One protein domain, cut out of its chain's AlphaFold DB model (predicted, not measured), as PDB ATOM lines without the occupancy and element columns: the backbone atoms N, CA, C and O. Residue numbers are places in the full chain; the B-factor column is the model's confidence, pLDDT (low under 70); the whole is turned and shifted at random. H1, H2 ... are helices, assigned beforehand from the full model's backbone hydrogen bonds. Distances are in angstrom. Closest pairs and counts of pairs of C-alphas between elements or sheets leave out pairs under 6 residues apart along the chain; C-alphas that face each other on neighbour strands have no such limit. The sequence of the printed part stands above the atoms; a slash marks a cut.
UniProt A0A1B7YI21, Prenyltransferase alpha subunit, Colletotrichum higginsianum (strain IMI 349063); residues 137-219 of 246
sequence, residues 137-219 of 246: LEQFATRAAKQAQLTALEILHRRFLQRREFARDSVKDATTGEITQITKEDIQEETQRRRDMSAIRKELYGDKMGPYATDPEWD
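What this domain is: This is residues 137 to 219 of the 246 residues of the protein "Prenyltransferase alpha subunit" of Colletotrichum higginsianum (strain IMI 349063) (UniProt A0A1B7YI21). The model is a long helical hairpin: the long helix H1 makes the longest axis, and the shorter helix H2 folds back beside it at a slant. A 15-residue loop joins the two at one end, residues 137 to 142 of H1 stick out at the other, and after H2 the backbone doubles back to the very short helix H3. You are reading 83 residues, with three named helices in the order H1, H2, H3 and no named strand; the class is all helix. The whole is loose, with a radius of gyration of the C-alphas of 15.5 A, and elongated, with spans of 49 by 28 by 17 A.

How they stand to each other: Start at the first printed residue with H1, residues 137 to 168, and go on to H2, residues 184 to 204. The two touch, with 14 pairs of C-alphas within 8 A; look at Leu 150 and Met 197, whose C-alphas are the closest, 6.0 A apart. Their lines stand at a shallow tilt of 32 degrees and they run opposite ways, a helical hairpin with 9.7 A from centre to centre. Further on comes H3, residues 216 to 219, which only just touches H2, with 3 pairs of C-alphas within 8 A. The closest are the C-alphas of Thr 191 and Pro 216, 6.2 A apart, and H2 touches H3 with residues 187 to 191 alone. H1 and H3 are apart. In the backbones of H1 and H2, every O i to N i+4 pair is within hydrogen-bond range; H3 is too short for such a pair, and its one O i to N i+3 pair is within range.

Where its parts are: Find C-alpha 137 at (30.936, -20.171, -44.987); from there H1 runs through 32 residues and 46.5 A to C-alpha 168 at (22.429, 3.405, -5.869). H2 begins at C-alpha 184 and covers 30.2 A in 21 residues. H3 has four residues, measures 5.4 A and ends at C-alpha 219, at (30.487, -6.771, -8.112).

The domain as a whole: The two C-alphas farthest apart are those of Leu 137 and Gly 177, at 49.5 A. Residues 137 to 142, which belong to H1, stand free. Both links are long: residues 169 to 183 between H1 and H2, and 11 residues between H2 and H3. The printed part has no cut. Its mean pLDDT is 89.1, and no printed residue is under 70; H3 has a mean of 80, against 94 for H1.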
ATOM      1  N   LEU A 137      31.895 -21.268 -45.152       94.56
ATOM      2  CA  LEU A 137      30.936 -20.171 -44.987       94.56
ATOM      3  C   LEU A 137      29.877 -20.446 -43.908       94.56
ATOM      4  O   LEU A 137      29.512 -19.537 -43.165       94.56
ATOM      5  N   GLU A 138      29.412 -21.690 -43.792       95.38
ATOM      6  CA  GLU A 138      28.426 -22.095 -42.784       95.38
ATOM      7  C   GLU A 138      29.002 -22.042 -41.365       95.38
ATOM      8  O   GLU A 138      28.393 -21.467 -40.464       95.38
ATOM      9  N   GLN A 139      30.220 -22.562 -41.171       94.75
ATOM     10  CA  GLN A 139      30.907 -22.501 -39.878       94.75
ATOM     11  C   GLN A 139      31.124 -21.047 -39.454       94.75
ATOM     12  O   GLN A 139      30.848 -20.682 -38.311       94.75
ATOM     13  N   PHE A 140      31.523 -20.185 -40.388       95.19
ATOM     14  CA  PHE A 140      31.640 -18.761 -40.109       95.19
ATOM     15  C   PHE A 140      30.304 -18.108 -39.745       95.19
ATOM     16  O   PHE A 140      30.259 -17.304 -38.818       95.19
ATOM     17  N   ALA A 141      29.211 -18.465 -40.424       95.50
ATOM     18  CA  ALA A 141      27.886 -17.939 -40.106       95.50
ATOM     19  C   ALA A 141      27.454 -18.312 -38.678       95.50
ATOM     20  O   ALA A 141      26.955 -17.452 -37.952       95.50
ATOM     21  N   THR A 142      27.716 -19.549 -38.236       96.00
ATOM     22  CA  THR A 142      27.440 -19.951 -36.843       96.00
ATOM     23  C   THR A 142      28.286 -19.165 -35.839       96.00
ATOM     24  O   THR A 142      27.764 -18.704 -34.824       96.00
ATOM     25  N   ARG A 143      29.573 -18.937 -36.138       94.62
ATOM     26  CA  ARG A 143      30.460 -18.110 -35.307       94.62
ATOM     27  C   ARG A 143      29.960 -16.666 -35.228       94.62
ATOM     28  O   ARG A 143      29.874 -16.114 -34.135       94.62
ATOM     29  N   ALA A 144      29.588 -16.076 -36.361       95.25
ATOM     30  CA  ALA A 144      29.064 -14.717 -36.439       95.25
ATOM     31  C   ALA A 144      27.736 -14.564 -35.677       95.25
ATOM     32  O   ALA A 144      27.533 -13.560 -34.999       95.25
ATOM     33  N   ALA A 145      26.856 -15.570 -35.728       97.06
ATOM     34  CA  ALA A 145      25.621 -15.584 -34.947       97.06
ATOM     35  C   ALA A 145      25.905 -15.601 -33.435       97.06
ATOM     36  O   ALA A 145      25.321 -14.808 -32.699       97.06
ATOM     37  N   LYS A 146      26.857 -16.425 -32.978       96.25
ATOM     38  CA  LYS A 146      27.298 -16.439 -31.573       96.25
ATOM     39  C   LYS A 146      27.925 -15.111 -31.146       96.25
ATOM     40  O   LYS A 146      27.646 -14.634 -30.053       96.25
ATOM     41  N   GLN A 147      28.727 -14.480 -32.007       95.56
ATOM     42  CA  GLN A 147      29.267 -13.142 -31.744       95.56
ATOM     43  C   GLN A 147      28.151 -12.098 -31.609       95.56
ATOM     44  O   GLN A 147      28.186 -11.296 -30.685       95.56
ATOM     45  N   ALA A 148      27.142 -12.129 -32.482       97.19
ATOM     46  CA  ALA A 148      25.991 -11.229 -32.394       97.19
ATOM     47  C   ALA A 148      25.145 -11.476 -31.133       97.19
ATOM     48  O   ALA A 148      24.644 -10.535 -30.522       97.19
ATOM     49  N   GLN A 149      25.000 -12.736 -30.717       97.12
ATOM     50  CA  GLN A 149      24.339 -13.076 -29.461       97.12
ATOM     51  C   GLN A 149      25.130 -12.540 -28.260       97.12
ATOM     52  O   GLN A 149      24.543 -11.925 -27.375       97.12
ATOM     53  N   LEU A 150      26.456 -12.704 -28.257       96.56
ATOM     54  CA  LEU A 150      27.321 -12.169 -27.206       96.56
ATOM     55  C   LEU A 150      27.202 -10.645 -27.100       96.56
ATOM     56  O   LEU A 150      27.000 -10.133 -26.004       96.56
ATOM     57  N   THR A 151      27.258  -9.915 -28.220       97.00
ATOM     58  CA  THR A 151      27.135  -8.448 -28.196       97.00
ATOM     59  C   THR A 151      25.765  -7.988 -27.705       97.00
ATOM     60  O   THR A 151      25.678  -6.996 -26.982       97.00
ATOM     61  N   ALA A 152      24.690  -8.709 -28.040       97.31
ATOM     62  CA  ALA A 152      23.361  -8.423 -27.509       97.31
ATOM     63  C   ALA A 152      23.313  -8.590 -25.980       97.31
ATOM     64  O   ALA A 152      22.811  -7.703 -25.285       97.31
ATOM     65  N   LEU A 153      23.882  -9.678 -25.447       96.62
ATOM     66  CA  LEU A 153      23.972  -9.900 -23.999       96.62
ATOM     67  C   LEU A 153      24.837  -8.835 -23.312       96.62
ATOM     68  O   LEU A 153      24.444  -8.327 -22.265       96.62
ATOM     69  N   GLU A 154      25.955  -8.426 -23.917       95.00
ATOM     70  CA  GLU A 154      26.824  -7.365 -23.386       95.00
ATOM     71  C   GLU A 154      26.117  -6.006 -23.309       95.00
ATOM     72  O   GLU A 154      26.303  -5.260 -22.346       95.00
ATOM     73  N   ILE A 155      25.281  -5.670 -24.294       97.19
ATOM     74  CA  ILE A 155      24.472  -4.442 -24.264       97.19
ATOM     75  C   ILE A 155      23.464  -4.494 -23.111       97.19
ATOM     76  O   ILE A 155      23.313  -3.512 -22.381       97.19
ATOM     77  N   LEU A 156      22.795  -5.634 -22.916       95.50
ATOM     78  CA  LEU A 156      21.850  -5.821 -21.810       95.50
ATOM     79  C   LEU A 156      22.549  -5.776 -20.447       95.50
ATOM     80  O   LEU A 156      22.041  -5.141 -19.527       95.50
ATOM     81  N   HIS A 157      23.734  -6.373 -20.344       94.00
ATOM     82  CA  HIS A 157      24.582  -6.313 -19.158       94.00
ATOM     83  C   HIS A 157      24.965  -4.865 -18.813       94.00
ATOM     84  O   HIS A 157      24.739  -4.412 -17.694       94.00
ATOM     85  N   ARG A 158      25.442  -4.079 -19.790       94.62
ATOM     86  CA  ARG A 158      25.743  -2.647 -19.584       94.62
ATOM     87  C   ARG A 158      24.522  -1.861 -19.118       94.62
ATOM     88  O   ARG A 158      24.635  -1.019 -18.233       94.62
ATOM     89  N   ARG A 159      23.349  -2.152 -19.687       93.31
ATOM     90  CA  ARG A 159      22.086  -1.541 -19.258       93.31
ATOM     91  C   ARG A 159      21.744  -1.904 -17.811       93.31
ATOM     92  O   ARG A 159      21.262  -1.042 -17.084       93.31
ATOM     93  N   PHE A 160      21.976  -3.147 -17.392       93.06
ATOM     94  CA  PHE A 160      21.788  -3.557 -16.001       93.06
ATOM     95  C   PHE A 160      22.732  -2.799 -15.059       93.06
ATOM     96  O   PHE A 160      22.257  -2.226 -14.082       93.06
ATOM     97  N   LEU A 161      24.027  -2.704 -15.385       91.94
ATOM     98  CA  LEU A 161      24.992  -1.945 -14.577       91.94
ATOM     99  C   LEU A 161      24.590  -0.472 -14.434       91.94
ATOM    100  O   LEU A 161      24.600   0.064 -13.332       91.94
ATOM    101  N   GLN A 162      24.148   0.156 -15.524       91.69
ATOM    102  CA  GLN A 162      23.660   1.534 -15.493       91.69
ATOM    103  C   GLN A 162      22.410   1.687 -14.611       91.69
ATOM    104  O   GLN A 162      22.320   2.616 -13.813       91.69
ATOM    105  N   ARG A 163      21.440   0.765 -14.717       90.50
ATOM    106  CA  ARG A 163      20.255   0.749 -13.836       90.50
ATOM    107  C   ARG A 163      20.654   0.589 -12.370       90.50
ATOM    108  O   ARG A 163      20.042   1.214 -11.508       90.50
ATOM    109  N   ARG A 164      21.672  -0.230 -12.095       89.44
ATOM    110  CA  ARG A 164      22.203  -0.463 -10.752       89.44
ATOM    111  C   ARG A 164      22.853   0.776 -10.158       89.44
ATOM    112  O   ARG A 164      22.575   1.116  -9.012       89.44
ATOM    113  N   GLU A 165      23.665   1.463 -10.948       89.69
ATOM    114  CA  GLU A 165      24.282   2.735 -10.573       89.69
ATOM    115  C   GLU A 165      23.215   3.799 -10.278       89.69
ATOM    116  O   GLU A 165      23.221   4.408  -9.213       89.69
ATOM    117  N   PHE A 166      22.204   3.933 -11.141       90.44
ATOM    118  CA  PHE A 166      21.094   4.865 -10.915       90.44
ATOM    119  C   PHE A 166      20.274   4.549  -9.664       90.44
ATOM    120  O   PHE A 166      19.876   5.472  -8.952       90.44
ATOM    121  N   ALA A 167      20.035   3.268  -9.376       88.00
ATOM    122  CA  ALA A 167      19.364   2.845  -8.151       88.00
ATOM    123  C   ALA A 167      20.176   3.230  -6.904       88.00
ATOM    124  O   ALA A 167      19.615   3.747  -5.935       88.00
ATOM    125  N   ARG A 168      21.500   3.032  -6.946       87.19
ATOM    126  CA  ARG A 168      22.429   3.405  -5.869       87.19
ATOM    127  C   ARG A 168      22.458   4.917  -5.639       87.19
ATOM    128  O   ARG A 168      22.381   5.359  -4.495       87.19
ATOM    129  N   ASP A 169      22.499   5.693  -6.714       89.38
ATOM    130  CA  ASP A 169      22.580   7.156  -6.670       89.38
ATOM    131  C   ASP A 169      21.206   7.832  -6.505       89.38
ATOM    132  O   ASP A 169      21.105   9.060  -6.475       89.38
ATOM    133  N   SER A 170      20.129   7.045  -6.381       87.06
ATOM    134  CA  SER A 170      18.745   7.532  -6.289       87.06
ATOM    135  C   SER A 170      18.349   8.462  -7.446       87.06
ATOM    136  O   SER A 170      17.554   9.394  -7.283       87.06
ATOM    137  N   VAL A 171      18.902   8.206  -8.635       87.38
ATOM    138  CA  VAL A 171      18.603   8.963  -9.850       87.38
ATOM    139  C   VAL A 171      17.182   8.627 -10.296       87.38
ATOM    140  O   VAL A 171      16.819   7.464 -10.488       87.38
ATOM    141  N   LYS A 172      16.363   9.667 -10.455       86.19
ATOM    142  CA  LYS A 172      14.996   9.542 -10.964       86.19
ATOM    143  C   LYS A 172      15.023   9.385 -12.474       86.19
ATOM    144  O   LYS A 172      15.729  10.126 -13.158       86.19
ATOM    145  N   ASP A 173      14.227   8.460 -12.990       81.44
ATOM    146  CA  ASP A 173      14.032   8.339 -14.429       81.44
ATOM    147  C   ASP A 173      13.374   9.625 -14.956       81.44
ATOM    148  O   ASP A 173      12.392  10.119 -14.397       81.44
ATOM    149  N   ALA A 174      13.921  10.180 -16.036       80.56
ATOM    150  CA  ALA A 174      13.405  11.393 -16.663       80.56
ATOM    151  C   ALA A 174      11.974  11.212 -17.201       80.56
ATOM    152  O   ALA A 174      11.262  12.199 -17.384       80.56
ATOM    153  N   THR A 175      11.561   9.968 -17.459       82.62
ATOM    154  CA  THR A 175      10.269   9.654 -18.082       82.62
ATOM    155  C   THR A 175       9.173   9.399 -17.049       82.62
ATOM    156  O   THR A 175       8.072   9.928 -17.177       82.62
ATOM    157  N   THR A 176       9.458   8.595 -16.024       82.00
ATOM    158  CA  THR A 176       8.487   8.186 -14.992       82.00
ATOM    159  C   THR A 176       8.603   8.989 -13.698       82.00
ATOM    160  O   THR A 176       7.659   9.011 -12.916       82.00
ATOM    161  N   GLY A 177       9.723   9.676 -13.454       80.12
ATOM    162  CA  GLY A 177       9.960  10.441 -12.224       80.12
ATOM    163  C   GLY A 177      10.202   9.581 -10.976       80.12
ATOM    164  O   GLY A 177      10.408  10.127  -9.889       80.12
ATOM    165  N   GLU A 178      10.202   8.256 -11.124       82.88
ATOM    166  CA  GLU A 178      10.435   7.283 -10.060       82.88
ATOM    167  C   GLU A 178      11.918   6.901  -9.974       82.88
ATOM    168  O   GLU A 178      12.669   6.994 -10.949       82.88
ATOM    169  N   ILE A 179      12.354   6.487  -8.781       79.69
ATOM    170  CA  ILE A 179      13.708   5.967  -8.573       79.69
ATOM    171  C   ILE A 179      13.745   4.544  -9.120       79.69
ATOM    172  O   ILE A 179      12.899   3.720  -8.774       79.69
ATOM    173  N   THR A 180      14.740   4.253  -9.957       78.50
ATOM    174  CA  THR A 180      14.931   2.901 -10.493       78.50
ATOM    175  C   THR A 180      15.229   1.946  -9.338       78.50
ATOM    176  O   THR A 180      16.190   2.151  -8.605       78.50
ATOM    177  N   GLN A 181      14.419   0.901  -9.168       83.94
ATOM    178  CA  GLN A 181      14.680  -0.172  -8.206       83.94
ATOM    179  C   GLN A 181      15.147  -1.423  -8.954       83.94
ATOM    180  O   GLN A 181      14.655  -1.719 -10.045       83.94
ATOM    181  N   ILE A 182      16.111  -2.138  -8.375       87.69
ATOM    182  CA  ILE A 182      16.546  -3.451  -8.862       87.69
ATOM    183  C   ILE A 182      15.779  -4.508  -8.086       87.69
ATOM    184  O   ILE A 182      15.847  -4.537  -6.854       87.69
ATOM    185  N   THR A 183      15.061  -5.375  -8.792       90.25
ATOM    186  CA  THR A 183      14.352  -6.488  -8.154       90.25
ATOM    187  C   THR A 183      15.236  -7.734  -8.054       90.25
ATOM    188  O   THR A 183      16.326  -7.806  -8.623       90.25
ATOM    189  N   LYS A 184      14.780  -8.755  -7.318       88.94
ATOM    190  CA  LYS A 184      15.504 -10.036  -7.236       88.94
ATOM    191  C   LYS A 184      15.504 -10.769  -8.576       88.94
ATOM    192  O   LYS A 184      16.463 -11.461  -8.897       88.94
ATOM    193  N   GLU A 185      14.449 -10.588  -9.360       90.56
ATOM    194  CA  GLU A 185      14.316 -11.124 -10.710       90.56
ATOM    195  C   GLU A 185      15.363 -10.501 -11.642       90.56
ATOM    196  O   GLU A 185      16.045 -11.236 -12.349       90.56
ATOM    197  N   ASP A 186      15.582  -9.178 -11.565       90.12
ATOM    198  CA  ASP A 186      16.644  -8.498 -12.325       90.12
ATOM    199  C   ASP A 186      18.037  -9.093 -12.017       90.12
ATOM    200  O   ASP A 186      18.860  -9.241 -12.922       90.12
ATOM    201  N   ILE A 187      18.302  -9.451 -10.751       89.88
ATOM    202  CA  ILE A 187      19.567 -10.078 -10.326       89.88
ATOM    203  C   ILE A 187      19.687 -11.496 -10.896       89.88
ATOM    204  O   ILE A 187      20.720 -11.837 -11.463       89.88
ATOM    205  N   GLN A 188      18.635 -12.316 -10.805       91.06
ATOM    206  CA  GLN A 188      18.644 -13.680 -11.349       91.06
ATOM    207  C   GLN A 188      18.825 -13.698 -12.872       91.06
ATOM    208  O   GLN A 188      19.597 -14.506 -13.397       91.06
ATOM    209  N   GLU A 189      18.147 -12.794 -13.582       92.88
ATOM    210  CA  GLU A 189      18.316 -12.617 -15.025       92.88
ATOM    211  C   GLU A 189      19.747 -12.214 -15.381       92.88
ATOM    212  O   GLU A 189      20.310 -12.709 -16.357       92.88
ATOM    213  N   GLU A 190      20.351 -11.326 -14.593       93.31
ATOM    214  CA  GLU A 190      21.736 -10.911 -14.780       93.31
ATOM    215  C   GLU A 190      22.722 -12.060 -14.504       93.31
ATOM    216  O   GLU A 190      23.644 -12.269 -15.295       93.31
ATOM    217  N   THR A 191      22.517 -12.862 -13.456       91.19
ATOM    218  CA  THR A 191      23.343 -14.051 -13.191       91.19
ATOM    219  C   THR A 191      23.279 -15.032 -14.362       91.19
ATOM    220  O   THR A 191      24.311 -15.531 -14.821       91.19
ATOM    221  N   GLN A 192      22.082 -15.288 -14.902       92.94
ATOM    222  CA  GLN A 192      21.933 -16.146 -16.077       92.94
ATOM    223  C   GLN A 192      22.615 -15.535 -17.306       92.94
ATOM    224  O   GLN A 192      23.349 -16.226 -18.011       92.94
ATOM    225  N   ARG A 193      22.464 -14.225 -17.522       93.75
ATOM    226  CA  ARG A 193      23.119 -13.492 -18.613       93.75
ATOM    227  C   ARG A 193      24.638 -13.634 -18.558       93.75
ATOM    228  O   ARG A 193      25.255 -13.881 -19.590       93.75
ATOM    229  N   ARG A 194      25.252 -13.525 -17.377       91.69
ATOM    230  CA  ARG A 194      26.704 -13.711 -17.195       91.69
ATOM    231  C   ARG A 194      27.160 -15.133 -17.475       91.69
ATOM    232  O   ARG A 194      28.202 -15.308 -18.103       91.69
ATOM    233  N   ARG A 195      26.374 -16.134 -17.075       91.38
ATOM    234  CA  ARG A 195      26.633 -17.544 -17.412       91.38
ATOM    235  C   ARG A 195      26.549 -17.795 -18.915       91.38
ATOM    236  O   ARG A 195      27.416 -18.460 -19.473       91.38
ATOM    237  N   ASP A 196      25.554 -17.222 -19.583       93.69
ATOM    238  CA  ASP A 196      25.408 -17.349 -21.034       93.69
ATOM    239  C   ASP A 196      26.558 -16.633 -21.764       93.69
ATOM    240  O   ASP A 196      27.147 -17.180 -22.700       93.69
ATOM    241  N   MET A 197      26.948 -15.436 -21.303       93.38
ATOM    242  CA  MET A 197      28.113 -14.715 -21.826       93.38
ATOM    243  C   MET A 197      29.408 -15.511 -21.639       93.38
ATOM    244  O   MET A 197      30.190 -15.616 -22.586       93.38
ATOM    245  N   SER A 198      29.644 -16.090 -20.458       90.56
ATOM    246  CA  SER A 198      30.853 -16.875 -20.187       90.56
ATOM    247  C   SER A 198      30.890 -18.157 -21.019       90.56
ATOM    248  O   SER A 198      31.932 -18.481 -21.594       90.56
ATOM    249  N   ALA A 199      29.753 -18.838 -21.186       92.44
ATOM    250  CA  ALA A 199      29.632 -19.999 -22.060       92.44
ATOM    251  C   ALA A 199      29.977 -19.646 -23.516       92.44
ATOM    252  O   ALA A 199      30.817 -20.307 -24.131       92.44
ATOM    253  N   ILE A 200      29.404 -18.563 -24.055       94.31
ATOM    254  CA  ILE A 200      29.669 -18.132 -25.435       94.31
ATOM    255  C   ILE A 200      31.129 -17.685 -25.611       94.31
ATOM    256  O   ILE A 200      31.756 -18.035 -26.614       94.31
ATOM    257  N   ARG A 201      31.712 -16.960 -24.647       92.94
ATOM    258  CA  ARG A 201      33.131 -16.553 -24.688       92.94
ATOM    259  C   ARG A 201      34.073 -17.756 -24.655       92.94
ATOM    260  O   ARG A 201      34.978 -17.836 -25.483       92.94
ATOM    261  N   LYS A 202      33.802 -18.751 -23.809       91.06
ATOM    262  CA  LYS A 202      34.550 -20.018 -23.774       91.06
ATOM    263  C   LYS A 202      34.457 -20.779 -25.095       91.06
ATOM    264  O   LYS A 202      35.427 -21.382 -25.566       91.06
ATOM    265  N   GLU A 203      33.290 -20.764 -25.728       91.56
ATOM    266  CA  GLU A 203      33.108 -21.391 -27.032       91.56
ATOM    267  C   GLU A 203      33.861 -20.663 -28.151       91.56
ATOM    268  O   GLU A 203      34.497 -21.340 -28.962       91.56
ATOM    269  N   LEU A 204      33.809 -19.328 -28.189       92.12
ATOM    270  CA  LEU A 204      34.371 -18.498 -29.261       92.12
ATOM    271  C   LEU A 204      35.872 -18.229 -29.135       92.12
ATOM    272  O   LEU A 204      36.566 -18.188 -30.151       92.12
ATOM    273  N   TYR A 205      36.347 -18.001 -27.917       90.62
ATOM    274  CA  TYR A 205      37.694 -17.498 -27.637       90.62
ATOM    275  C   TYR A 205      38.476 -18.415 -26.694       90.62
ATOM    276  O   TYR A 205      39.698 -18.366 -26.671       90.62
ATOM    277  N   GLY A 206      37.796 -19.329 -25.996       86.62
ATOM    278  CA  GLY A 206      38.432 -20.196 -25.002       86.62
ATOM    279  C   GLY A 206      38.555 -19.549 -23.622       86.62
ATOM    280  O   GLY A 206      38.978 -20.231 -22.692       86.62
ATOM    281  N   ASP A 207      38.124 -18.295 -23.484       82.94
ATOM    282  CA  ASP A 207      38.151 -17.547 -22.231       82.94
ATOM    283  C   ASP A 207      37.276 -18.230 -21.178       82.94
ATOM    284  O   ASP A 207      36.092 -18.504 -21.405       82.94
ATOM    285  N   LYS A 208      37.854 -18.491 -20.008       76.44
ATOM    286  CA  LYS A 208      37.118 -18.935 -18.828       76.44
ATOM    287  C   LYS A 208      36.939 -17.732 -17.914       76.44
ATOM    288  O   LYS A 208      37.908 -17.092 -17.536       76.44
ATOM    289  N   MET A 209      35.690 -17.410 -17.597       73.75
ATOM    290  CA  MET A 209      35.396 -16.521 -16.476       73.75
ATOM    291  C   MET A 209      35.279 -17.391 -15.234       73.75
ATOM    292  O   MET A 209      34.562 -18.396 -15.288       73.75
ATOM    293  N   GLY A 210      35.973 -17.038 -14.159       73.56
ATOM    294  CA  GLY A 210      35.833 -17.771 -12.914       73.56
ATOM    295  C   GLY A 210      34.541 -17.433 -12.159       73.56
ATOM    296  O   GLY A 210      33.734 -16.598 -12.603       73.56
ATOM    297  N   PRO A 211      34.275 -18.165 -11.065       75.69
ATOM    298  CA  PRO A 211      32.979 -18.202 -10.397       75.69
ATOM    299  C   PRO A 211      32.487 -16.826  -9.937       75.69
ATOM    300  O   PRO A 211      31.334 -16.484 -10.215       75.69
ATOM    301  N   TYR A 212      33.341 -16.010  -9.314       75.19
ATOM    302  CA  TYR A 212      32.914 -14.717  -8.762       75.19
ATOM    303  C   TYR A 212      32.687 -13.666  -9.846       75.19
ATOM    304  O   TYR A 212      31.779 -12.850  -9.733       75.19
ATOM    305  N   ALA A 213      33.418 -13.738 -10.962       75.25
ATOM    306  CA  ALA A 213      33.193 -12.850 -12.102       75.25
ATOM    307  C   ALA A 213      31.808 -13.054 -12.749       75.25
ATOM    308  O   ALA A 213      31.272 -12.156 -13.407       75.25
ATOM    309  N   THR A 214      31.210 -14.238 -12.578       79.38
ATOM    310  CA  THR A 214      29.868 -14.543 -13.096       79.38
ATOM    311  C   THR A 214      28.731 -14.181 -12.142       79.38
ATOM    312  O   THR A 214      27.574 -14.229 -12.561       79.38
ATOM    313  N   ASP A 215      29.035 -13.789 -10.905       80.19
ATOM    314  CA  ASP A 215      28.040 -13.527  -9.869       80.19
ATOM    315  C   ASP A 215      27.876 -12.011  -9.614       80.19
ATOM    316  O   ASP A 215      28.822 -11.358  -9.171       80.19
ATOM    317  N   PRO A 216      26.693 -11.421  -9.881       81.12
ATOM    318  CA  PRO A 216      26.445  -9.992  -9.669       81.12
ATOM    319  C   PRO A 216      26.553  -9.538  -8.208       81.12
ATOM    320  O   PRO A 216      26.758  -8.346  -7.960       81.12
ATOM    321  N   GLU A 217      26.400 -10.450  -7.243       81.62
ATOM    322  CA  GLU A 217      26.504 -10.128  -5.813       81.62
ATOM    323  C   GLU A 217      27.935  -9.737  -5.412       81.62
ATOM    324  O   GLU A 217      28.128  -8.956  -4.481       81.62
ATOM    325  N   TRP A 218      28.934 -10.203  -6.165       80.75
ATOM    326  CA  TRP A 218      30.352  -9.945  -5.906       80.75
ATOM    327  C   TRP A 218      30.894  -8.695  -6.606       80.75
ATOM    328  O   TRP A 218      32.045  -8.332  -6.387       80.75
ATOM    329  N   ASP A 219      30.073  -7.984  -7.386       77.50
ATOM    330  CA  ASP A 219      30.487  -6.771  -8.112       77.50
ATOM    331  C   ASP A 219      31.004  -5.645  -7.197       77.50
ATOM    332  O   ASP A 219      31.829  -4.839  -7.625       77.50
TER     333      ASP A 219